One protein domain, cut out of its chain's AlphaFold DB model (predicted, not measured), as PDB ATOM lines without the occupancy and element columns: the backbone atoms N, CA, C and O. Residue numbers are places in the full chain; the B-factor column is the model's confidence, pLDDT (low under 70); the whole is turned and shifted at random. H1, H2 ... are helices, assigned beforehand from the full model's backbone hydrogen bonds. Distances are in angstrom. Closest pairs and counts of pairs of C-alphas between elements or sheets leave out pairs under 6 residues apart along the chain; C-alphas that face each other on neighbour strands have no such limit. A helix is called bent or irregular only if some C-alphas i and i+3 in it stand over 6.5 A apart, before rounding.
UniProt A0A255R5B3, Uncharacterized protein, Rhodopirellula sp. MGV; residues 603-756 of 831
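Overview. This is residues 603 to 756 of the 831 residues of an uncharacterized protein of Rhodopirellula sp. MGV (UniProt A0A255R5B3). Two long helices, H5 and H6, make a hairpin at the core, with H8 packed along the later part of H6 on one side and H4 on the other, where the shorter H2 and H3 pack on H4. H1 packs on H6 at a steep angle, and little H7 sits in the turn from H6 to H8. The printed part has 154 residues with eight named helices, H1 to H8 in order, and no named strand: all helix. It is compact, with a radius of gyration of the C-alphas of 16.5 A and spans of 55 by 40 by 28 A.

Arrangement. H1, residues 605 to 610, touches residues 702 to 711 alone of H6, residues 696 to 722, at a steep tilt of 56 degrees; their closest C-alphas, of Trp 605 and Gln 703, are 4.2 A apart. H2, residues 613 to 623, touches H3, residues 628 to 634, closest at C-alphas 622 and 628, 6.5 A. H4, residues 642 to 655, touches H2, closest at C-alphas 650 and 614, 5.9 A, and forms a hairpin with H3, closest at C-alphas 654 and 632, 5.5 A. H4, H5, residues 665 to 688, and H6 form an up and down bundle, each running against the one before. H5 and H6 touch at a shallow tilt of 26 degrees, closest at C-alphas 672 and 712, 5.0 A. H4 and H5 are closest at C-alphas 652 and 671, 6.1 A. H8, residues 737 to 754, touches residues 710 to 721 alone of H6, closest at C-alphas 751 and 713, 5.3 A. Every O i to N i+4 pair is within hydrogen-bond range in H1, H2, H3, H5 and H6, against 8 of 10 in H4 and 13 of 14 in H8; H7, residues 726 to 729, is too short for one.

Along the chain. H1 begins at C-alpha 605 (39.212, -37.011, -14.141). H5 is 34.5 A long, H6 38.9 A and H8 26.3 A, ending at C-alpha 754 (29.794, -31.692, -13.153). H4, 19.6 A, is irregular: C-alphas 643 and 646 are 8.0 A apart.

Size, cuts and confidence. The C-alphas farthest apart, of Asp 694 and Ala 730, are 54.8 A apart. The printed part has no cut, and no link is long. Residues 642, 693 and 694 are under pLDDT 70.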
ATOM      1  N   ARG A 603      44.991 -39.490 -18.721       90.25
ATOM      2  CA  ARG A 603      44.179 -39.848 -17.559       90.25
ATOM      3  C   ARG A 603      43.089 -38.801 -17.408       90.25
ATOM      4  O   ARG A 603      43.367 -37.647 -17.093       90.25
ATOM      5  N   THR A 604      41.848 -39.198 -17.645       94.56
ATOM      6  CA  THR A 604      40.689 -38.331 -17.428       94.56
ATOM      7  C   THR A 604      40.414 -38.190 -15.931       94.56
ATOM      8  O   THR A 604      40.858 -39.002 -15.118       94.56
ATOM      9  N   TRP A 605      39.635 -37.189 -15.532       96.25
ATOM     10  CA  TRP A 605      39.212 -37.011 -14.141       96.25
ATOM     11  C   TRP A 605      38.489 -38.251 -13.598       96.25
ATOM     12  O   TRP A 605      38.582 -38.540 -12.411       96.25
ATOM     13  N   LEU A 606      37.807 -39.014 -14.459       94.88
ATOM     14  CA  LEU A 606      37.132 -40.249 -14.071       94.88
ATOM     15  C   LEU A 606      38.140 -41.326 -13.648       94.88
ATOM     16  O   LEU A 606      37.900 -42.040 -12.679       94.88
ATOM     17  N   TRP A 607      39.306 -41.380 -14.303       94.94
ATOM     18  CA  TRP A 607      40.408 -42.238 -13.873       94.94
ATOM     19  C   TRP A 607      40.887 -41.854 -12.467       94.94
ATOM     20  O   TRP A 607      40.996 -42.726 -11.610       94.94
ATOM     21  N   TYR A 608      41.097 -40.559 -12.193       96.19
ATOM     22  CA  TYR A 608      41.497 -40.083 -10.858       96.19
ATOM     23  C   TYR A 608      40.404 -40.259  -9.797       96.19
ATOM     24  O   TYR A 608      40.722 -40.427  -8.625       96.19
ATOM     25  N   TYR A 609      39.129 -40.238 -10.193       96.56
ATOM     26  CA  TYR A 609      38.002 -40.539  -9.311       96.56
ATOM     27  C   TYR A 609      38.035 -42.006  -8.861       96.56
ATOM     28  O   TYR A 609      37.891 -42.286  -7.673       96.56
ATOM     29  N   ASP A 610      38.267 -42.936  -9.792       94.25
ATOM     30  CA  ASP A 610      38.333 -44.374  -9.492       94.25
ATOM     31  C   ASP A 610      39.628 -44.786  -8.780       94.25
ATOM     32  O   ASP A 610      39.647 -45.775  -8.049       94.25
ATOM     33  N   HIS A 611      40.708 -44.028  -8.984       95.31
ATOM     34  CA  HIS A 611      42.043 -44.305  -8.449       95.31
ATOM     35  C   HIS A 611      42.488 -43.236  -7.437       95.31
ATOM     36  O   HIS A 611      43.667 -42.875  -7.384       95.31
ATOM     37  N   ASP A 612      41.557 -42.713  -6.626       96.81
ATOM     38  CA  ASP A 612      41.867 -41.720  -5.591       96.81
ATOM     39  C   ASP A 612      42.825 -42.322  -4.547       96.81
ATOM     40  O   ASP A 612      42.449 -43.109  -3.673       96.81
ATOM     41  N   THR A 613      44.100 -41.941  -4.643       96.75
ATOM     42  CA  THR A 613      45.175 -42.454  -3.781       96.75
ATOM     43  C   THR A 613      44.927 -42.203  -2.290       96.75
ATOM     44  O   THR A 613      45.384 -42.996  -1.461       96.75
ATOM     45  N   LEU A 614      44.173 -41.152  -1.940       97.50
ATOM     46  CA  LEU A 614      43.820 -40.839  -0.554       97.50
ATOM     47  C   LEU A 614      42.759 -41.802  -0.009       97.50
ATOM     48  O   LEU A 614      42.839 -42.202   1.154       97.50
ATOM     49  N   ASP A 615      41.791 -42.208  -0.836       97.00
ATOM     50  CA  ASP A 615      40.788 -43.208  -0.442       97.00
ATOM     51  C   ASP A 615      41.444 -44.585  -0.315       97.00
ATOM     52  O   ASP A 615      41.268 -45.266   0.695       97.00
ATOM     53  N   ALA A 616      42.316 -44.945  -1.263       96.12
ATOM     54  CA  ALA A 616      43.099 -46.178  -1.201       96.12
ATOM     55  C   ALA A 616      43.996 -46.255   0.051       96.12
ATOM     56  O   ALA A 616      44.208 -47.333   0.604       96.12
ATOM     57  N   GLU A 617      44.543 -45.131   0.530       97.44
ATOM     58  CA  GLU A 617      45.268 -45.092   1.805       97.44
ATOM     59  C   GLU A 617      44.359 -45.394   3.002       97.44
ATOM     60  O   GLU A 617      44.736 -46.184   3.867       97.44
ATOM     61  N   ILE A 618      43.156 -44.817   3.043       97.44
ATOM     62  CA  ILE A 618      42.193 -45.073   4.120       97.44
ATOM     63  C   ILE A 618      41.723 -46.529   4.102       97.44
ATOM     64  O   ILE A 618      41.703 -47.160   5.158       97.44
ATOM     65  N   GLN A 619      41.418 -47.086   2.926       96.88
ATOM     66  CA  GLN A 619      41.037 -48.497   2.806       96.88
ATOM     67  C   GLN A 619      42.157 -49.424   3.285       96.88
ATOM     68  O   GLN A 619      41.890 -50.326   4.072       96.88
ATOM     69  N   ARG A 620      43.423 -49.144   2.938       96.94
ATOM     70  CA  ARG A 620      44.570 -49.920   3.447       96.94
ATOM     71  C   ARG A 620      44.681 -49.902   4.973       96.94
ATOM     72  O   ARG A 620      45.036 -50.919   5.561       96.94
ATOM     73  N   LEU A 621      44.398 -48.772   5.628       97.56
ATOM     74  CA  LEU A 621      44.398 -48.695   7.097       97.56
ATOM     75  C   LEU A 621      43.274 -49.552   7.703       97.56
ATOM     76  O   LEU A 621      43.511 -50.262   8.680       97.56
ATOM     77  N   VAL A 622      42.084 -49.532   7.096       96.81
ATOM     78  CA  VAL A 622      40.938 -50.349   7.529       96.81
ATOM     79  C   VAL A 622      41.199 -51.843   7.317       96.81
ATOM     80  O   VAL A 622      40.947 -52.649   8.212       96.81
ATOM     81  N   GLU A 623      41.766 -52.223   6.174       95.50
ATOM     82  CA  GLU A 623      42.176 -53.601   5.868       95.50
ATOM     83  C   GLU A 623      43.282 -54.105   6.807       95.50
ATOM     84  O   GLU A 623      43.327 -55.292   7.129       95.50
ATOM     85  N   ALA A 624      44.133 -53.205   7.309       97.31
ATOM     86  CA  ALA A 624      45.127 -53.503   8.340       97.31
ATOM     87  C   ALA A 624      44.526 -53.670   9.754       97.31
ATOM     88  O   ALA A 624      45.266 -53.880  10.714       97.31
ATOM     89  N   GLY A 625      43.198 -53.590   9.894       97.44
ATOM     90  CA  GLY A 625      42.478 -53.799  11.150       97.44
ATOM     91  C   GLY A 625      42.308 -52.546  12.009       97.44
ATOM     92  O   GLY A 625      41.780 -52.660  13.114       97.44
ATOM     93  N   ILE A 626      42.718 -51.367  11.528       98.06
ATOM     94  CA  ILE A 626      42.457 -50.097  12.216       98.06
ATOM     95  C   ILE A 626      40.993 -49.736  11.982       98.06
ATOM     96  O   ILE A 626      40.526 -49.651  10.846       98.06
ATOM     97  N   THR A 627      40.239 -49.525  13.052       97.88
ATOM     98  CA  THR A 627      38.814 -49.214  12.924       97.88
ATOM     99  C   THR A 627      38.606 -47.836  12.280       97.88
ATOM    100  O   THR A 627      39.431 -46.940  12.465       97.88
ATOM    101  N   PRO A 628      37.496 -47.600  11.551       97.69
ATOM    102  CA  PRO A 628      37.204 -46.277  11.001       97.69
ATOM    103  C   PRO A 628      37.226 -45.149  12.046       97.69
ATOM    104  O   PRO A 628      37.685 -44.053  11.736       97.69
ATOM    105  N   ASP A 629      36.778 -45.417  13.278       97.75
ATOM    106  CA  ASP A 629      36.850 -44.474  14.400       97.75
ATOM    107  C   ASP A 629      38.297 -44.107  14.757       97.75
ATOM    108  O   ASP A 629      38.605 -42.931  14.927       97.75
ATOM    109  N   GLU A 630      39.203 -45.087  14.827       97.81
ATOM    110  CA  GLU A 630      40.632 -44.854  15.081       97.81
ATOM    111  C   GLU A 630      41.302 -44.116  13.919       97.81
ATOM    112  O   GLU A 630      42.095 -43.200  14.148       97.81
ATOM    113  N   VAL A 631      40.949 -44.462  12.674       97.44
ATOM    114  CA  VAL A 631      41.408 -43.736  11.482       97.44
ATOM    115  C   VAL A 631      40.982 -42.271  11.574       97.44
ATOM    116  O   VAL A 631      41.833 -41.392  11.459       97.44
ATOM    117  N   LEU A 632      39.705 -41.989  11.851       97.25
ATOM    118  CA  LEU A 632      39.205 -40.622  12.002       97.25
ATOM    119  C   LEU A 632      39.854 -39.899  13.192       97.25
ATOM    120  O   LEU A 632      40.264 -38.753  13.049       97.25
ATOM    121  N   ALA A 633      40.004 -40.559  14.344       96.44
ATOM    122  CA  ALA A 633      40.623 -39.982  15.540       96.44
ATOM    123  C   ALA A 633      42.114 -39.658  15.347       96.44
ATOM    124  O   ALA A 633      42.626 -38.717  15.956       96.44
ATOM    125  N   SER A 634      42.810 -40.407  14.486       95.88
ATOM    126  CA  SER A 634      44.196 -40.117  14.103       95.88
ATOM    127  C   SER A 634      44.324 -38.889  13.191       95.88
ATOM    128  O   SER A 634      45.406 -38.308  13.083       95.88
ATOM    129  N   MET A 635      43.227 -38.465  12.555       95.50
ATOM    130  CA  MET A 635      43.196 -37.302  11.679       95.50
ATOM    131  C   MET A 635      42.735 -36.068  12.449       95.50
ATOM    132  O   MET A 635      41.606 -35.967  12.923       95.50
ATOM    133  N   ARG A 636      43.605 -35.062  12.530       91.88
ATOM    134  CA  ARG A 636      43.201 -33.743  13.016       91.88
ATOM    135  C   ARG A 636      42.379 -33.054  11.933       91.88
ATOM    136  O   ARG A 636      42.846 -32.991  10.801       91.88
ATOM    137  N   LEU A 637      41.223 -32.482  12.291       92.12
ATOM    138  CA  LEU A 637      40.479 -31.599  11.390       92.12
ATOM    139  C   LEU A 637      41.424 -30.480  10.902       92.12
ATOM    140  O   LEU A 637      41.901 -29.694  11.732       92.12
ATOM    141  N   PRO A 638      41.702 -30.413   9.591       90.31
ATOM    142  CA  PRO A 638      42.546 -29.389   8.986       90.31
ATOM    143  C   PRO A 638      42.098 -27.976   9.345       90.31
ATOM    144  O   PRO A 638      40.894 -27.702   9.412       90.31
ATOM    145  N   ALA A 639      43.054 -27.068   9.549       87.62
ATOM    146  CA  ALA A 639      42.725 -25.656   9.720       87.62
ATOM    147  C   ALA A 639      42.033 -25.128   8.451       87.62
ATOM    148  O   ALA A 639      42.189 -25.687   7.370       87.62
ATOM    149  N   ASP A 640      41.263 -24.046   8.570       85.44
ATOM    150  CA  ASP A 640      40.596 -23.415   7.425       85.44
ATOM    151  C   ASP A 640      41.616 -22.643   6.557       85.44
ATOM    152  O   ASP A 640      41.711 -21.417   6.608       85.44
ATOM    153  N   ARG A 641      42.485 -23.378   5.849       81.31
ATOM    154  CA  ARG A 641      43.543 -22.859   4.970       81.31
ATOM    155  C   ARG A 641      43.540 -23.615   3.639       81.31
ATOM    156  O   ARG A 641      43.416 -24.835   3.618       81.31
ATOM    157  N   LEU A 642      43.721 -22.881   2.537       67.44
ATOM    158  CA  LEU A 642      43.732 -23.413   1.163       67.44
ATOM    159  C   LEU A 642      44.802 -24.492   0.932       67.44
ATOM    160  O   LEU A 642      44.531 -25.466   0.232       67.44
ATOM    161  N   ASP A 643      45.972 -24.353   1.560       79.06
ATOM    162  CA  ASP A 643      47.105 -25.283   1.415       79.06
ATOM    163  C   ASP A 643      46.810 -26.690   1.972       79.06
ATOM    164  O   ASP A 643      47.595 -27.616   1.790       79.06
ATOM    165  N   ASP A 644      45.664 -26.859   2.637       86.94
ATOM    166  CA  ASP A 644      45.273 -28.074   3.345       86.94
ATOM    167  C   ASP A 644      44.186 -28.888   2.609       86.94
ATOM    168  O   ASP A 644      43.546 -29.771   3.186       86.94
ATOM    169  N   LEU A 645      43.941 -28.608   1.318       94.88
ATOM    170  CA  LEU A 645      42.867 -29.255   0.549       94.88
ATOM    171  C   LEU A 645      42.992 -30.787   0.523       94.88
ATOM    172  O   LEU A 645      42.001 -31.478   0.754       94.88
ATOM    173  N   ALA A 646      44.196 -31.322   0.309       95.69
ATOM    174  CA  ALA A 646      44.428 -32.767   0.300       95.69
ATOM    175  C   ALA A 646      44.173 -33.408   1.678       95.69
ATOM    176  O   ALA A 646      43.543 -34.465   1.763       95.69
ATOM    177  N   ALA A 647      44.590 -32.766   2.776       95.75
ATOM    178  CA  ALA A 647      44.328 -33.312   4.105       95.75
ATOM    179  C   ALA A 647      42.844 -33.209   4.474       95.75
ATOM    180  O   ALA A 647      42.308 -34.108   5.120       95.75
ATOM    181  N   ARG A 648      42.145 -32.155   4.038       96.38
ATOM    182  CA  ARG A 648      40.705 -32.008   4.300       96.38
ATOM    183  C   ARG A 648      39.873 -32.961   3.456       96.38
ATOM    184  O   ARG A 648      38.913 -33.539   3.961       96.38
ATOM    185  N   ARG A 649      40.302 -33.227   2.222       97.06
ATOM    186  CA  ARG A 649      39.797 -34.326   1.395       97.06
ATOM    187  C   ARG A 649      39.969 -35.674   2.101       97.06
ATOM    188  O   ARG A 649      39.000 -36.420   2.218       97.06
ATOM    189  N   ARG A 650      41.161 -35.956   2.636       97.38
ATOM    190  CA  ARG A 650      41.443 -37.168   3.421       97.38
ATOM    191  C   ARG A 650      40.564 -37.268   4.675       97.38
ATOM    192  O   ARG A 650      39.998 -38.324   4.940       97.38
ATOM    193  N   TYR A 651      40.377 -36.168   5.401       97.69
ATOM    194  CA  TYR A 651      39.477 -36.113   6.555       97.69
ATOM    195  C   TYR A 651      38.019 -36.414   6.162       97.69
ATOM    196  O   TYR A 651      37.363 -37.224   6.813       97.69
ATOM    197  N   LEU A 652      37.522 -35.832   5.062       98.12
ATOM    198  CA  LEU A 652      36.191 -36.126   4.514       98.12
ATOM    199  C   LEU A 652      36.028 -37.618   4.163       98.12
ATOM    200  O   LEU A 652      35.001 -38.218   4.481       98.12
ATOM    201  N   LEU A 653      37.038 -38.228   3.537       98.12
ATOM    202  CA  LEU A 653      37.041 -39.655   3.200       98.12
ATOM    203  C   LEU A 653      36.983 -40.556   4.444       98.12
ATOM    204  O   LEU A 653      36.273 -41.565   4.443       98.12
ATOM    205  N   ALA A 654      37.691 -40.188   5.516       98.00
ATOM    206  CA  ALA A 654      37.641 -40.907   6.789       98.00
ATOM    207  C   ALA A 654      36.280 -40.739   7.484       98.00
ATOM    208  O   ALA A 654      35.739 -41.686   8.051       98.00
ATOM    209  N   LEU A 655      35.684 -39.550   7.388       97.62
ATOM    210  CA  LEU A 655      34.380 -39.247   7.968       97.62
ATOM    211  C   LEU A 655      33.231 -40.019   7.290       97.62
ATOM    212  O   LEU A 655      32.304 -40.477   7.958       97.62
ATOM    213  N   ASP A 656      33.291 -40.192   5.966       97.44
ATOM    214  CA  ASP A 656      32.268 -40.894   5.177       97.44
ATOM    215  C   ASP A 656      32.505 -42.419   5.087       97.44
ATOM    216  O   ASP A 656      32.025 -43.075   4.159       97.44
ATOM    217  N   GLN A 657      33.197 -43.030   6.053       97.69
ATOM    218  CA  GLN A 657      33.296 -44.491   6.144       97.69
ATOM    219  C   GLN A 657      31.941 -45.130   6.520       97.69
ATOM    220  O   GLN A 657      31.167 -44.533   7.274       97.69
ATOM    221  N   PRO A 658      31.603 -46.346   6.034       95.19
ATOM    222  CA  PRO A 658      30.269 -46.937   6.199       95.19
ATOM    223  C   PRO A 658      29.719 -46.991   7.635       95.19
ATOM    224  O   PRO A 658      28.516 -46.782   7.819       95.19
ATOM    225  N   SER A 659      30.570 -47.243   8.637       95.94
ATOM    226  CA  SER A 659      30.194 -47.298  10.060       95.94
ATOM    227  C   SER A 659      29.967 -45.917  10.691       95.94
ATOM    228  O   SER A 659      29.151 -45.786  11.608       95.94
ATOM    229  N   LEU A 660      30.640 -44.882  10.180       96.75
ATOM    230  CA  LEU A 660      30.628 -43.524  10.731       96.75
ATOM    231  C   LEU A 660      29.636 -42.607  10.031       96.75
ATOM    232  O   LEU A 660      29.009 -41.767  10.672       96.75
ATOM    233  N   ARG A 661      29.439 -42.782   8.719       96.69
ATOM    234  CA  ARG A 661      28.809 -41.763   7.872       96.69
ATOM    235  C   ARG A 661      27.444 -41.290   8.368       96.69
ATOM    236  O   ARG A 661      27.129 -40.112   8.290       96.69
ATOM    237  N   LYS A 662      26.629 -42.204   8.905       96.56
ATOM    238  CA  LYS A 662      25.268 -41.904   9.385       96.56
ATOM    239  C   LYS A 662      25.252 -41.128  10.704       96.56
ATOM    240  O   LYS A 662      24.222 -40.565  11.051       96.56
ATOM    241  N   GLN A 663      26.362 -41.133  11.436       97.00
ATOM    242  CA  GLN A 663      26.535 -40.434  12.711       97.00
ATOM    243  C   GLN A 663      27.030 -38.997  12.500       97.00
ATOM    244  O   GLN A 663      26.784 -38.139  13.337       97.00
ATOM    245  N   SER A 664      27.661 -38.734  11.352       96.44
ATOM    246  CA  SER A 664      28.369 -37.483  11.068       96.44
ATOM    247  C   SER A 664      27.830 -36.748   9.836       96.44
ATOM    248  O   SER A 664      28.579 -36.035   9.177       96.44
ATOM    249  N   LEU A 665      26.548 -36.925   9.484       97.56
ATOM    250  CA  LEU A 665      25.981 -36.415   8.225       97.56
ATOM    251  C   LEU A 665      26.144 -34.899   8.054       97.56
ATOM    252  O   LEU A 665      26.511 -34.455   6.969       97.56
ATOM    253  N   ASP A 666      25.916 -34.113   9.106       97.06
ATOM    254  CA  ASP A 666      26.034 -32.651   9.037       97.06
ATOM    255  C   ASP A 666      27.483 -32.209   8.840       97.06
ATOM    256  O   ASP A 666      27.762 -31.365   7.991       97.06
ATOM    257  N   LEU A 667      28.414 -32.861   9.544       97.00
ATOM    258  CA  LEU A 667      29.839 -32.612   9.374       97.00
ATOM    259  C   LEU A 667      30.320 -33.046   7.980       97.00
ATOM    260  O   LEU A 667      31.144 -32.358   7.389       97.00
ATOM    261  N   ILE A 668      29.785 -34.134   7.408       98.25
ATOM    262  CA  ILE A 668      30.082 -34.534   6.021       98.25
ATOM    263  C   ILE A 668      29.633 -33.446   5.049       98.25
ATOM    264  O   ILE A 668      30.409 -33.073   4.177       98.25
ATOM    265  N   VAL A 669      28.414 -32.915   5.202       98.25
ATOM    266  CA  VAL A 669      27.916 -31.827   4.342       98.25
ATOM    267  C   VAL A 669      28.815 -30.593   4.453       98.25
ATOM    268  O   VAL A 669      29.221 -30.061   3.424       98.25
ATOM    269  N   GLU A 670      29.199 -30.199   5.670       97.19
ATOM    270  CA  GLU A 670      30.115 -29.075   5.908       97.19
ATOM    271  C   GLU A 670      31.480 -29.284   5.228       97.19
ATOM    272  O   GLU A 670      31.983 -28.396   4.534       97.19
ATOM    273  N   GLN A 671      32.083 -30.467   5.386       97.50
ATOM    274  CA  GLN A 671      33.373 -30.767   4.763       97.50
ATOM    275  C   GLN A 671      33.268 -30.851   3.236       97.50
ATOM    276  O   GLN A 671      34.170 -30.382   2.540       97.50
ATOM    277  N   CYS A 672      32.169 -31.386   2.695       98.25
ATOM    278  CA  CYS A 672      31.916 -31.369   1.257       98.25
ATOM    279  C   CYS A 672      31.808 -29.938   0.722       98.25
ATOM    280  O   CYS A 672      32.464 -29.629  -0.267       98.25
ATOM    281  N   ASP A 673      31.035 -29.060   1.369       97.88
ATOM    282  CA  ASP A 673      30.874 -27.659   0.949       97.88
ATOM    283  C   ASP A 673      32.220 -26.930   0.907       97.88
ATOM    284  O   ASP A 673      32.518 -26.190  -0.036       97.88
ATOM    285  N   TRP A 674      33.074 -27.201   1.896       96.75
ATOM    286  CA  TRP A 674      34.427 -26.668   1.919       96.75
ATOM    287  C   TRP A 674      35.267 -27.172   0.737       96.75
ATOM    288  O   TRP A 674      35.860 -26.356   0.025       96.75
ATOM    289  N   VAL A 675      35.302 -28.491   0.500       97.44
ATOM    290  CA  VAL A 675      36.090 -29.106  -0.588       97.44
ATOM    291  C   VAL A 675      35.598 -28.630  -1.954       97.44
ATOM    292  O   VAL A 675      36.421 -28.270  -2.794       97.44
ATOM    293  N   VAL A 676      34.280 -28.550  -2.161       97.88
ATOM    294  CA  VAL A 676      33.657 -28.047  -3.395       97.88
ATOM    295  C   VAL A 676      34.122 -26.624  -3.692       97.88
ATOM    296  O   VAL A 676      34.661 -26.374  -4.770       97.88
ATOM    297  N   LYS A 677      33.996 -25.712  -2.718       96.69
ATOM    298  CA  LYS A 677      34.416 -24.312  -2.865       96.69
ATOM    299  C   LYS A 677      35.895 -24.197  -3.245       96.69
ATOM    300  O   LYS A 677      36.257 -23.414  -4.119       96.69
ATOM    301  N   HIS A 678      36.759 -24.975  -2.596       96.44
ATOM    302  CA  HIS A 678      38.204 -24.891  -2.806       96.44
ATOM    303  C   HIS A 678      38.650 -25.541  -4.123       96.44
ATOM    304  O   HIS A 678      39.502 -24.974  -4.806       96.44
ATOM    305  N   CYS A 679      38.037 -26.657  -4.533       97.00
ATOM    306  CA  CYS A 679      38.283 -27.248  -5.852       97.00
ATOM    307  C   CYS A 679      37.837 -26.300  -6.972       97.00
ATOM    308  O   CYS A 679      38.590 -26.090  -7.917       97.00
ATOM    309  N   GLN A 680      36.664 -25.667  -6.845       96.81
ATOM    310  CA  GLN A 680      36.187 -24.669  -7.812       96.81
ATOM    311  C   GLN A 680      37.150 -23.485  -7.929       96.81
ATOM    312  O   GLN A 680      37.562 -23.152  -9.036       96.81
ATOM    313  N   ASN A 681      37.580 -22.905  -6.802       95.56
ATOM    314  CA  ASN A 681      38.565 -21.822  -6.806       95.56
ATOM    315  C   ASN A 681      39.873 -22.238  -7.492       95.56
ATOM    316  O   ASN A 681      40.458 -21.446  -8.230       95.56
ATOM    317  N   ARG A 682      40.338 -23.474  -7.263       95.00
ATOM    318  CA  ARG A 682      41.594 -23.947  -7.849       95.00
ATOM    319  C   ARG A 682      41.474 -24.232  -9.342       95.00
ATOM    320  O   ARG A 682      42.377 -23.867 -10.086       95.00
ATOM    321  N   LEU A 683      40.351 -24.796  -9.780       95.00
ATOM    322  CA  LEU A 683      40.035 -24.980 -11.196       95.00
ATOM    323  C   LEU A 683      39.917 -23.634 -11.929       95.00
ATOM    324  O   LEU A 683      40.439 -23.502 -13.032       95.00
ATOM    325  N   SER A 684      39.293 -22.624 -11.311       94.81
ATOM    326  CA  SER A 684      39.253 -21.261 -11.856       94.81
ATOM    327  C   SER A 684      40.651 -20.651 -11.971       94.81
ATOM    328  O   SER A 684      41.003 -20.179 -13.045       94.81
ATOM    329  N   ALA A 685      41.477 -20.740 -10.923       93.69
ATOM    330  CA  ALA A 685      42.848 -20.224 -10.955       93.69
ATOM    331  C   ALA A 685      43.698 -20.887 -12.055       93.69
ATOM    332  O   ALA A 685      44.346 -20.190 -12.826       93.69
ATOM    333  N   LEU A 686      43.636 -22.218 -12.190       91.75
ATOM    334  CA  LEU A 686      44.354 -22.954 -13.241       91.75
ATOM    335  C   LEU A 686      43.909 -22.550 -14.657       91.75
ATOM    336  O   LEU A 686      44.706 -22.603 -15.593       91.75
ATOM    337  N   ARG A 687      42.646 -22.135 -14.819       91.38
ATOM    338  CA  ARG A 687      42.117 -21.617 -16.086       91.38
ATOM    339  C   ARG A 687      42.602 -20.197 -16.372       91.38
ATOM    340  O   ARG A 687      42.990 -19.915 -17.502       91.38
ATOM    341  N   ASP A 688      42.584 -19.329 -15.364       92.00
ATOM    342  CA  ASP A 688      42.963 -17.917 -15.488       92.00
ATOM    343  C   ASP A 688      44.476 -17.736 -15.692       92.00
ATOM    344  O   ASP A 688      44.904 -16.835 -16.409       92.00
ATOM    345  N   GLU A 689      45.293 -18.614 -15.103       89.75
ATOM    346  CA  GLU A 689      46.755 -18.601 -15.236       89.75
ATOM    347  C   GLU A 689      47.243 -19.035 -16.641       89.75
ATOM    348  O   GLU A 689      48.435 -18.957 -16.925       89.75
ATOM    349  N   GLY A 690      46.357 -19.495 -17.538       81.94
ATOM    350  CA  GLY A 690      46.714 -19.918 -18.903       81.94
ATOM    351  C   GLY A 690      47.580 -21.185 -18.985       81.94
ATOM    352  O   GLY A 690      47.960 -21.601 -20.077       81.94
ATOM    353  N   VAL A 691      47.855 -21.835 -17.846       72.12
ATOM    354  CA  VAL A 691      48.779 -22.984 -17.710       72.12
ATOM    355  C   VAL A 691      48.279 -24.239 -18.431       72.12
ATOM    356  O   VAL A 691      49.046 -25.167 -18.671       72.12
ATOM    357  N   LEU A 692      47.005 -24.266 -18.828       70.31
ATOM    358  CA  LEU A 692      46.420 -25.361 -19.603       70.31
ATOM    359  C   LEU A 692      47.121 -25.613 -20.947       70.31
ATOM    360  O   LEU A 692      46.960 -26.698 -21.495       70.31
ATOM    361  N   HIS A 693      47.877 -24.644 -21.473       68.56
ATOM    362  CA  HIS A 693      48.524 -24.776 -22.777       68.56
ATOM    363  C   HIS A 693      49.926 -25.406 -22.744       68.56
ATOM    364  O   HIS A 693      50.306 -25.998 -23.748       68.56
ATOM    365  N   ASP A 694      50.649 -25.373 -21.614       61.69
ATOM    366  CA  ASP A 694      52.110 -25.584 -21.649       61.69
ATOM    367  C   ASP A 694      52.672 -26.633 -20.659       61.69
ATOM    368  O   ASP A 694      53.887 -26.829 -20.619       61.69
ATOM    369  N   GLY A 695      51.856 -27.339 -19.858       83.44
ATOM    370  CA  GLY A 695      52.400 -28.301 -18.881       83.44
ATOM    371  C   GLY A 695      51.505 -29.484 -18.509       83.44
ATOM    372  O   GLY A 695      50.405 -29.307 -17.987       83.44
ATOM    373  N   GLU A 696      52.037 -30.700 -18.664       86.81
ATOM    374  CA  GLU A 696      51.406 -31.966 -18.253       86.81
ATOM    375  C   GLU A 696      50.938 -31.942 -16.787       86.81
ATOM    376  O   GLU A 696      49.813 -32.336 -16.481       86.81
ATOM    377  N   ALA A 697      51.743 -31.365 -15.888       89.00
ATOM    378  CA  ALA A 697      51.408 -31.235 -14.469       89.00
ATOM    379  C   ALA A 697      50.158 -30.370 -14.209       89.00
ATOM    380  O   ALA A 697      49.406 -30.626 -13.269       89.00
ATOM    381  N   ALA A 698      49.916 -29.340 -15.026       90.69
ATOM    382  CA  ALA A 698      48.730 -28.498 -14.888       90.69
ATOM    383  C   ALA A 698      47.478 -29.211 -15.405       90.69
ATOM    384  O   ALA A 698      46.423 -29.130 -14.771       90.69
ATOM    385  N   VAL A 699      47.606 -29.958 -16.507       90.38
ATOM    386  CA  VAL A 699      46.538 -30.830 -17.015       90.38
ATOM    387  C   VAL A 699      46.178 -31.875 -15.960       90.38
ATOM    388  O   VAL A 699      45.008 -31.994 -15.602       90.38
ATOM    389  N   GLU A 700      47.168 -32.568 -15.393       92.69
ATOM    390  CA  GLU A 700      46.966 -33.540 -14.316       92.69
ATOM    391  C   GLU A 700      46.281 -32.905 -13.095       92.69
ATOM    392  O   GLU A 700      45.283 -33.438 -12.605       92.69
ATOM    393  N   ALA A 701      46.727 -31.725 -12.652       93.81
ATOM    394  CA  ALA A 701      46.098 -31.008 -11.544       93.81
ATOM    395  C   ALA A 701      44.614 -30.694 -11.811       93.81
ATOM    396  O   ALA A 701      43.778 -30.872 -10.922       93.81
ATOM    397  N   VAL A 702      44.254 -30.278 -13.031       94.75
ATOM    398  CA  VAL A 702      42.851 -30.050 -13.414       94.75
ATOM    399  C   VAL A 702      42.034 -31.338 -13.337       94.75
ATOM    400  O   VAL A 702      40.911 -31.309 -12.823       94.75
ATOM    401  N   GLN A 703      42.580 -32.468 -13.787       96.00
ATOM    402  CA  GLN A 703      41.880 -33.753 -13.715       96.00
ATOM    403  C   GLN A 703      41.691 -34.215 -12.259       96.00
ATOM    404  O   GLN A 703      40.592 -34.643 -11.900       96.00
ATOM    405  N   ILE A 704      42.698 -34.041 -11.394       96.12
ATOM    406  CA  ILE A 704      42.618 -34.359  -9.957       96.12
ATOM    407  C   ILE A 704      41.556 -33.498  -9.257       96.12
ATOM    408  O   ILE A 704      40.675 -34.028  -8.578       96.12
ATOM    409  N   TYR A 705      41.588 -32.172  -9.432       97.25
ATOM    410  CA  TYR A 705      40.615 -31.292  -8.776       97.25
ATOM    411  C   TYR A 705      39.192 -31.480  -9.312       97.25
ATOM    412  O   TYR A 705      38.234 -31.339  -8.550       97.25
ATOM    413  N   SER A 706      39.038 -31.851 -10.586       97.56
ATOM    414  CA  SER A 706      37.737 -32.227 -11.154       97.56
ATOM    415  C   SER A 706      37.197 -33.512 -10.520       97.56
ATOM    416  O   SER A 706      36.024 -33.569 -10.152       97.56
ATOM    417  N   ALA A 707      38.058 -34.514 -10.305       97.69
ATOM    418  CA  ALA A 707      37.695 -35.753  -9.620       97.69
ATOM    419  C   ALA A 707      37.256 -35.504  -8.168       97.69
ATOM    420  O   ALA A 707      36.208 -35.990  -7.736       97.69
ATOM    421  N   TRP A 708      38.014 -34.696  -7.420       98.19
ATOM    422  CA  TRP A 708      37.678 -34.345  -6.037       98.19
ATOM    423  C   TRP A 708      36.399 -33.512  -5.926       98.19
ATOM    424  O   TRP A 708      35.612 -33.730  -5.003       98.19
ATOM    425  N   LEU A 709      36.157 -32.599  -6.871       98.38
ATOM    426  CA  LEU A 709      34.904 -31.848  -6.957       98.38
ATOM    427  C   LEU A 709      33.708 -32.787  -7.172       98.38
ATOM    428  O   LEU A 709      32.716 -32.692  -6.444       98.38
ATOM    429  N   ALA A 710      33.811 -33.703  -8.140       98.19
ATOM    430  CA  ALA A 710      32.772 -34.683  -8.445       98.19
ATOM    431  C   ALA A 710      32.448 -35.576  -7.234       98.19
ATOM    432  O   ALA A 710      31.278 -35.732  -6.872       98.19
ATOM    433  N   ASP A 711      33.469 -36.115  -6.559       98.44
ATOM    434  CA  ASP A 711      33.275 -36.955  -5.373       98.44
ATOM    435  C   ASP A 711      32.679 -36.177  -4.190       98.44
ATOM    436  O   ASP A 711      31.728 -36.656  -3.564       98.44
ATOM    437  N   ALA A 712      33.151 -34.957  -3.908       98.50
ATOM    438  CA  ALA A 712      32.606 -34.143  -2.821       98.50
ATOM    439  C   ALA A 712      31.119 -33.812  -3.044       98.50
ATOM    440  O   ALA A 712      30.306 -33.954  -2.124       98.50
ATOM    441  N   LEU A 713      30.731 -33.451  -4.275       98.56
ATOM    442  CA  LEU A 713      29.327 -33.243  -4.646       98.56
ATOM    443  C   LEU A 713      28.505 -34.529  -4.488       98.56
ATOM    444  O   LEU A 713      27.414 -34.503  -3.914       98.56
ATOM    445  N   TYR A 714      29.034 -35.674  -4.924       98.44
ATOM    446  CA  TYR A 714      28.361 -36.964  -4.784       98.44
ATOM    447  C   TYR A 714      28.131 -37.347  -3.314       98.44
ATOM    448  O   TYR A 714      27.019 -37.734  -2.927       98.44
ATOM    449  N   ARG A 715      29.152 -37.185  -2.465       98.38
ATOM    450  CA  ARG A 715      29.060 -37.447  -1.021       98.38
ATOM    451  C   ARG A 715      28.106 -36.490  -0.328       98.38
ATOM    452  O   ARG A 715      27.335 -36.939   0.517       98.38
ATOM    453  N   ARG A 716      28.075 -35.217  -0.734       98.56
ATOM    454  CA  ARG A 716      27.115 -34.225  -0.231       98.56
ATOM    455  C   ARG A 716      25.673 -34.652  -0.499       98.56
ATOM    456  O   ARG A 716      24.884 -34.753   0.440       98.56
ATOM    457  N   VAL A 717      25.344 -34.983  -1.753       98.50
ATOM    458  CA  VAL A 717      24.002 -35.461  -2.143       98.50
ATOM    459  C   VAL A 717      23.607 -36.693  -1.333       98.50
ATOM    460  O   VAL A 717      22.490 -36.791  -0.817       98.50
ATOM    461  N   ARG A 718      24.535 -37.642  -1.176       97.62
ATOM    462  CA  ARG A 718      24.299 -38.849  -0.381       97.62
ATOM    463  C   ARG A 718      24.086 -38.554   1.100       97.62
ATOM    464  O   ARG A 718      23.180 -39.151   1.676       97.62
ATOM    465  N   ALA A 719      24.887 -37.680   1.702       98.19
ATOM    466  CA  ALA A 719      24.776 -37.324   3.113       98.19
ATOM    467  C   ALA A 719      23.426 -36.663   3.408       98.19
ATOM    468  O   ALA A 719      22.715 -37.108   4.310       98.19
ATOM    469  N   ILE A 720      23.009 -35.703   2.575       98.25
ATOM    470  CA  ILE A 720      21.677 -35.092   2.664       98.25
ATOM    471  C   ILE A 720      20.606 -36.180   2.534       98.25
ATOM    472  O   ILE A 720      19.759 -36.314   3.412       98.25
ATOM    473  N   GLY A 721      20.686 -37.036   1.511       97.19
ATOM    474  CA  GLY A 721      19.721 -38.122   1.318       97.19
ATOM    475  C   GLY A 721      19.703 -39.171   2.442       97.19
ATOM    476  O   GLY A 721      18.689 -39.840   2.643       97.19
ATOM    477  N   TYR A 722      20.796 -39.364   3.181       97.19
ATOM    478  CA  TYR A 722      20.843 -40.310   4.299       97.19
ATOM    479  C   TYR A 722      20.149 -39.808   5.565       97.19
ATOM    480  O   TYR A 722      19.796 -40.646   6.394       97.19
ATOM    481  N   ARG A 723      19.867 -38.502   5.687       97.81
ATOM    482  CA  ARG A 723      19.076 -37.957   6.806       97.81
ATOM    483  C   ARG A 723      17.672 -38.564   6.893       97.81
ATOM    484  O   ARG A 723      17.120 -38.675   7.977       97.81
ATOM    485  N   GLU A 724      17.132 -39.024   5.767       95.81
ATOM    486  CA  GLU A 724      15.802 -39.646   5.667       95.81
ATOM    487  C   GLU A 724      15.780 -41.154   5.897       95.81
ATOM    488  O   GLU A 724      14.728 -41.784   5.797       95.81
ATOM    489  N   LEU A 725      16.931 -41.776   6.157       94.62
ATOM    490  CA  LEU A 725      16.916 -43.190   6.503       94.62
ATOM    491  C   LEU A 725      16.146 -43.381   7.819       94.62
ATOM    492  O   LEU A 725      16.368 -42.599   8.745       94.62
ATOM    493  N   PRO A 726      15.284 -44.409   7.945       95.31
ATOM    494  CA  PRO A 726      14.453 -44.597   9.136       95.31
ATOM    495  C   PRO A 726      15.245 -44.578  10.450       95.31
ATOM    496  O   PRO A 726      14.843 -43.941  11.419       95.31
ATOM    497  N   GLU A 727      16.413 -45.221  10.473       95.94
ATOM    498  CA  GLU A 727      17.299 -45.263  11.635       95.94
ATOM    499  C   GLU A 727      17.967 -43.918  11.965       95.94
ATOM    500  O   GLU A 727      18.375 -43.703  13.108       95.94
ATOM    501  N   VAL A 728      18.092 -43.022  10.982       97.38
ATOM    502  CA  VAL A 728      18.610 -41.664  11.174       97.38
ATOM    503  C   VAL A 728      17.481 -40.746  11.623       97.38
ATOM    504  O   VAL A 728      17.657 -40.060  12.620       97.38
ATOM    505  N   LEU A 729      16.309 -40.814  10.983       97.12
ATOM    506  CA  LEU A 729      15.105 -40.073  11.377       97.12
ATOM    507  C   LEU A 729      14.690 -40.350  12.824       97.12
ATOM    508  O   LEU A 729      14.282 -39.435  13.532       97.12
ATOM    509  N   ALA A 730      14.828 -41.598  13.279       97.25
ATOM    510  CA  ALA A 730      14.531 -41.971  14.659       97.25
ATOM    511  C   ALA A 730      15.430 -41.256  15.686       97.25
ATOM    512  O   ALA A 730      15.006 -41.038  16.818       97.25
ATOM    513  N   LYS A 731      16.668 -40.908  15.308       97.06
ATOM    514  CA  LYS A 731      17.640 -40.224  16.179       97.06
ATOM    515  C   LYS A 731      17.645 -38.710  15.975       97.06
ATOM    516  O   LYS A 731      17.768 -37.969  16.940       97.06
ATOM    517  N   ASN A 732      17.511 -38.278  14.725       96.44
ATOM    518  CA  ASN A 732      17.595 -36.896  14.272       96.44
ATOM    519  C   ASN A 732      16.396 -36.599  13.351       96.44
ATOM    520  O   ASN A 732      16.532 -36.670  12.124       96.44
ATOM    521  N   PRO A 733      15.207 -36.315  13.913       96.88
ATOM    522  CA  PRO A 733      14.032 -35.976  13.119       96.88
ATOM    523  C   PRO A 733      14.268 -34.726  12.264       96.88
ATOM    524  O   PRO A 733      14.858 -33.746  12.721       96.88
ATOM    525  N   ILE A 734      13.769 -34.742  11.029       97.19
ATOM    526  CA  ILE A 734      13.857 -33.600  10.114       97.19
ATOM    527  C   ILE A 734      12.745 -32.613  10.472       97.19
ATOM    528  O   ILE A 734      11.567 -32.935  10.337       97.19
ATOM    529  N   ALA A 735      13.127 -31.427  10.950       97.19
ATOM    530  CA  ALA A 735      12.181 -30.403  11.397       97.19
ATOM    531  C   ALA A 735      11.376 -29.785  10.241       97.19
ATOM    532  O   ALA A 735      10.193 -29.499  10.401       97.19
ATOM    533  N   ASP A 736      12.018 -29.602   9.086       97.50
ATOM    534  CA  ASP A 736      11.420 -29.032   7.880       97.50
ATOM    535  C   ASP A 736      11.746 -29.927   6.679       97.50
ATOM    536  O   ASP A 736      12.878 -29.962   6.184       97.50
ATOM    537  N   LEU A 737      10.752 -30.709   6.253       95.38
ATOM    538  CA  LEU A 737      10.902 -31.656   5.152       95.38
ATOM    539  C   LEU A 737      11.053 -30.948   3.799       95.38
ATOM    540  O   LEU A 737      11.763 -31.455   2.932       95.38
ATOM    541  N   GLU A 738      10.440 -29.776   3.625       95.69
ATOM    542  CA  GLU A 738      10.529 -29.009   2.380       95.69
ATOM    543  C   GLU A 738      11.921 -28.407   2.214       95.69
ATOM    544  O   GLU A 738      12.536 -28.546   1.157       95.69
ATOM    545  N   LEU A 739      12.483 -27.836   3.283       96.44
ATOM    546  CA  LEU A 739      13.860 -27.341   3.260       96.44
ATOM    547  C   LEU A 739      14.864 -28.467   2.970       96.44
ATOM    548  O   LEU A 739      15.821 -28.281   2.218       96.44
ATOM    549  N   GLN A 740      14.634 -29.655   3.531       97.00
ATOM    550  CA  GLN A 740      15.441 -30.840   3.249       97.00
ATOM    551  C   GLN A 740      15.305 -31.304   1.786       97.00
ATOM    552  O   GLN A 740      16.308 -31.682   1.174       97.00
ATOM    553  N   ASN A 741      14.091 -31.287   1.221       95.81
ATOM    554  CA  ASN A 741      13.852 -31.585  -0.192       95.81
ATOM    555  C   ASN A 741      14.618 -30.616  -1.089       95.81
ATOM    556  O   ASN A 741      15.380 -31.072  -1.943       95.81
ATOM    557  N   GLN A 742      14.489 -29.313  -0.836       97.31
ATOM    558  CA  GLN A 742      15.192 -28.283  -1.591       97.31
ATOM    559  C   GLN A 742      16.711 -28.470  -1.512       97.31
ATOM    560  O   GLN A 742      17.384 -28.489  -2.538       97.31
ATOM    561  N   ALA A 743      17.253 -28.712  -0.313       97.75
ATOM    562  CA  ALA A 743      18.682 -28.951  -0.131       97.75
ATOM    563  C   ALA A 743      19.182 -30.175  -0.923       97.75
ATOM    564  O   ALA A 743      20.288 -30.155  -1.470       97.75
ATOM    565  N   TYR A 744      18.380 -31.243  -1.005       98.38
ATOM    566  CA  TYR A 744      18.715 -32.413  -1.816       98.38
ATOM    567  C   TYR A 744      18.693 -32.092  -3.315       98.38
ATOM    568  O   TYR A 744      19.618 -32.484  -4.028       98.38
ATOM    569  N   GLU A 745      17.652 -31.408  -3.798       98.12
ATOM    570  CA  GLU A 745      17.519 -31.042  -5.211       98.12
ATOM    571  C   GLU A 745      18.646 -30.109  -5.658       98.12
ATOM    572  O   GLU A 745      19.283 -30.378  -6.677       98.12
ATOM    573  N   ASP A 746      18.980 -29.094  -4.859       98.25
ATOM    574  CA  ASP A 746      20.085 -28.173  -5.135       98.25
ATOM    575  C   ASP A 746      21.423 -28.916  -5.231       98.25
ATOM    576  O   ASP A 746      22.186 -28.731  -6.185       98.25
ATOM    577  N   ALA A 747      21.707 -29.804  -4.272       98.38
ATOM    578  CA  ALA A 747      22.925 -30.606  -4.288       98.38
ATOM    579  C   ALA A 747      22.961 -31.565  -5.492       98.38
ATOM    580  O   ALA A 747      24.012 -31.736  -6.114       98.38
ATOM    581  N   TYR A 748      21.825 -32.180  -5.843       98.56
ATOM    582  CA  TYR A 748      21.713 -33.064  -7.004       98.56
ATOM    583  C   TYR A 748      21.968 -32.307  -8.309       98.56
ATOM    584  O   TYR A 748      22.728 -32.784  -9.153       98.56
ATOM    585  N   HIS A 749      21.389 -31.115  -8.463       98.25
ATOM    586  CA  HIS A 749      21.594 -30.285  -9.644       98.25
ATOM    587  C   HIS A 749      23.054 -29.851  -9.787       98.25
ATOM    588  O   HIS A 749      23.607 -29.963 -10.882       98.25
ATOM    589  N   GLN A 750      23.708 -29.468  -8.685       98.00
ATOM    590  CA  GLN A 750      25.143 -29.171  -8.682       98.00
ATOM    591  C   GLN A 750      25.984 -30.376  -9.117       98.00
ATOM    592  O   GLN A 750      26.859 -30.224  -9.964       98.00
ATOM    593  N   LEU A 751      25.694 -31.579  -8.604       98.25
ATOM    594  CA  LEU A 751      26.369 -32.803  -9.045       98.25
ATOM    595  C   LEU A 751      26.153 -33.049 -10.546       98.25
ATOM    596  O   LEU A 751      27.115 -33.259 -11.278       98.25
ATOM    597  N   SER A 752      24.903 -32.982 -11.017       97.56
ATOM    598  CA  SER A 752      24.547 -33.260 -12.416       97.56
ATOM    599  C   SER A 752      25.170 -32.294 -13.428       97.56
ATOM    600  O   SER A 752      25.269 -32.630 -14.602       97.56
ATOM    601  N   ALA A 753      25.596 -31.111 -12.979       97.31
ATOM    602  CA  ALA A 753      26.304 -30.144 -13.808       97.31
ATOM    603  C   ALA A 753      27.790 -30.494 -14.009       97.31
ATOM    604  O   ALA A 753      28.411 -29.977 -14.933       97.31
ATOM    605  N   VAL A 754      28.363 -31.343 -13.148       96.62
ATOM    606  CA  VAL A 754      29.794 -31.692 -13.153       96.62
ATOM    607  C   VAL A 754      30.039 -33.114 -13.658       96.62
ATOM    608  O   VAL A 754      31.092 -33.382 -14.228       96.62
ATOM    609  N   VAL A 755      29.080 -34.029 -13.476       96.75
ATOM    610  CA  VAL A 755      29.249 -35.449 -13.828       96.75
ATOM    611  C   VAL A 755      28.205 -35.928 -14.839       96.75
ATOM    612  O   VAL A 755      27.061 -35.461 -14.812       96.75
ATOM    613  N   PRO A 756      28.529 -36.931 -15.678       95.69
ATOM    614  CA  PRO A 756      27.523 -37.671 -16.428       95.69
ATOM    615  C   PRO A 756      26.639 -38.445 -15.444       95.69
ATOM    616  O   PRO A 756      26.974 -39.540 -15.007       95.69
TER     617      PRO A 756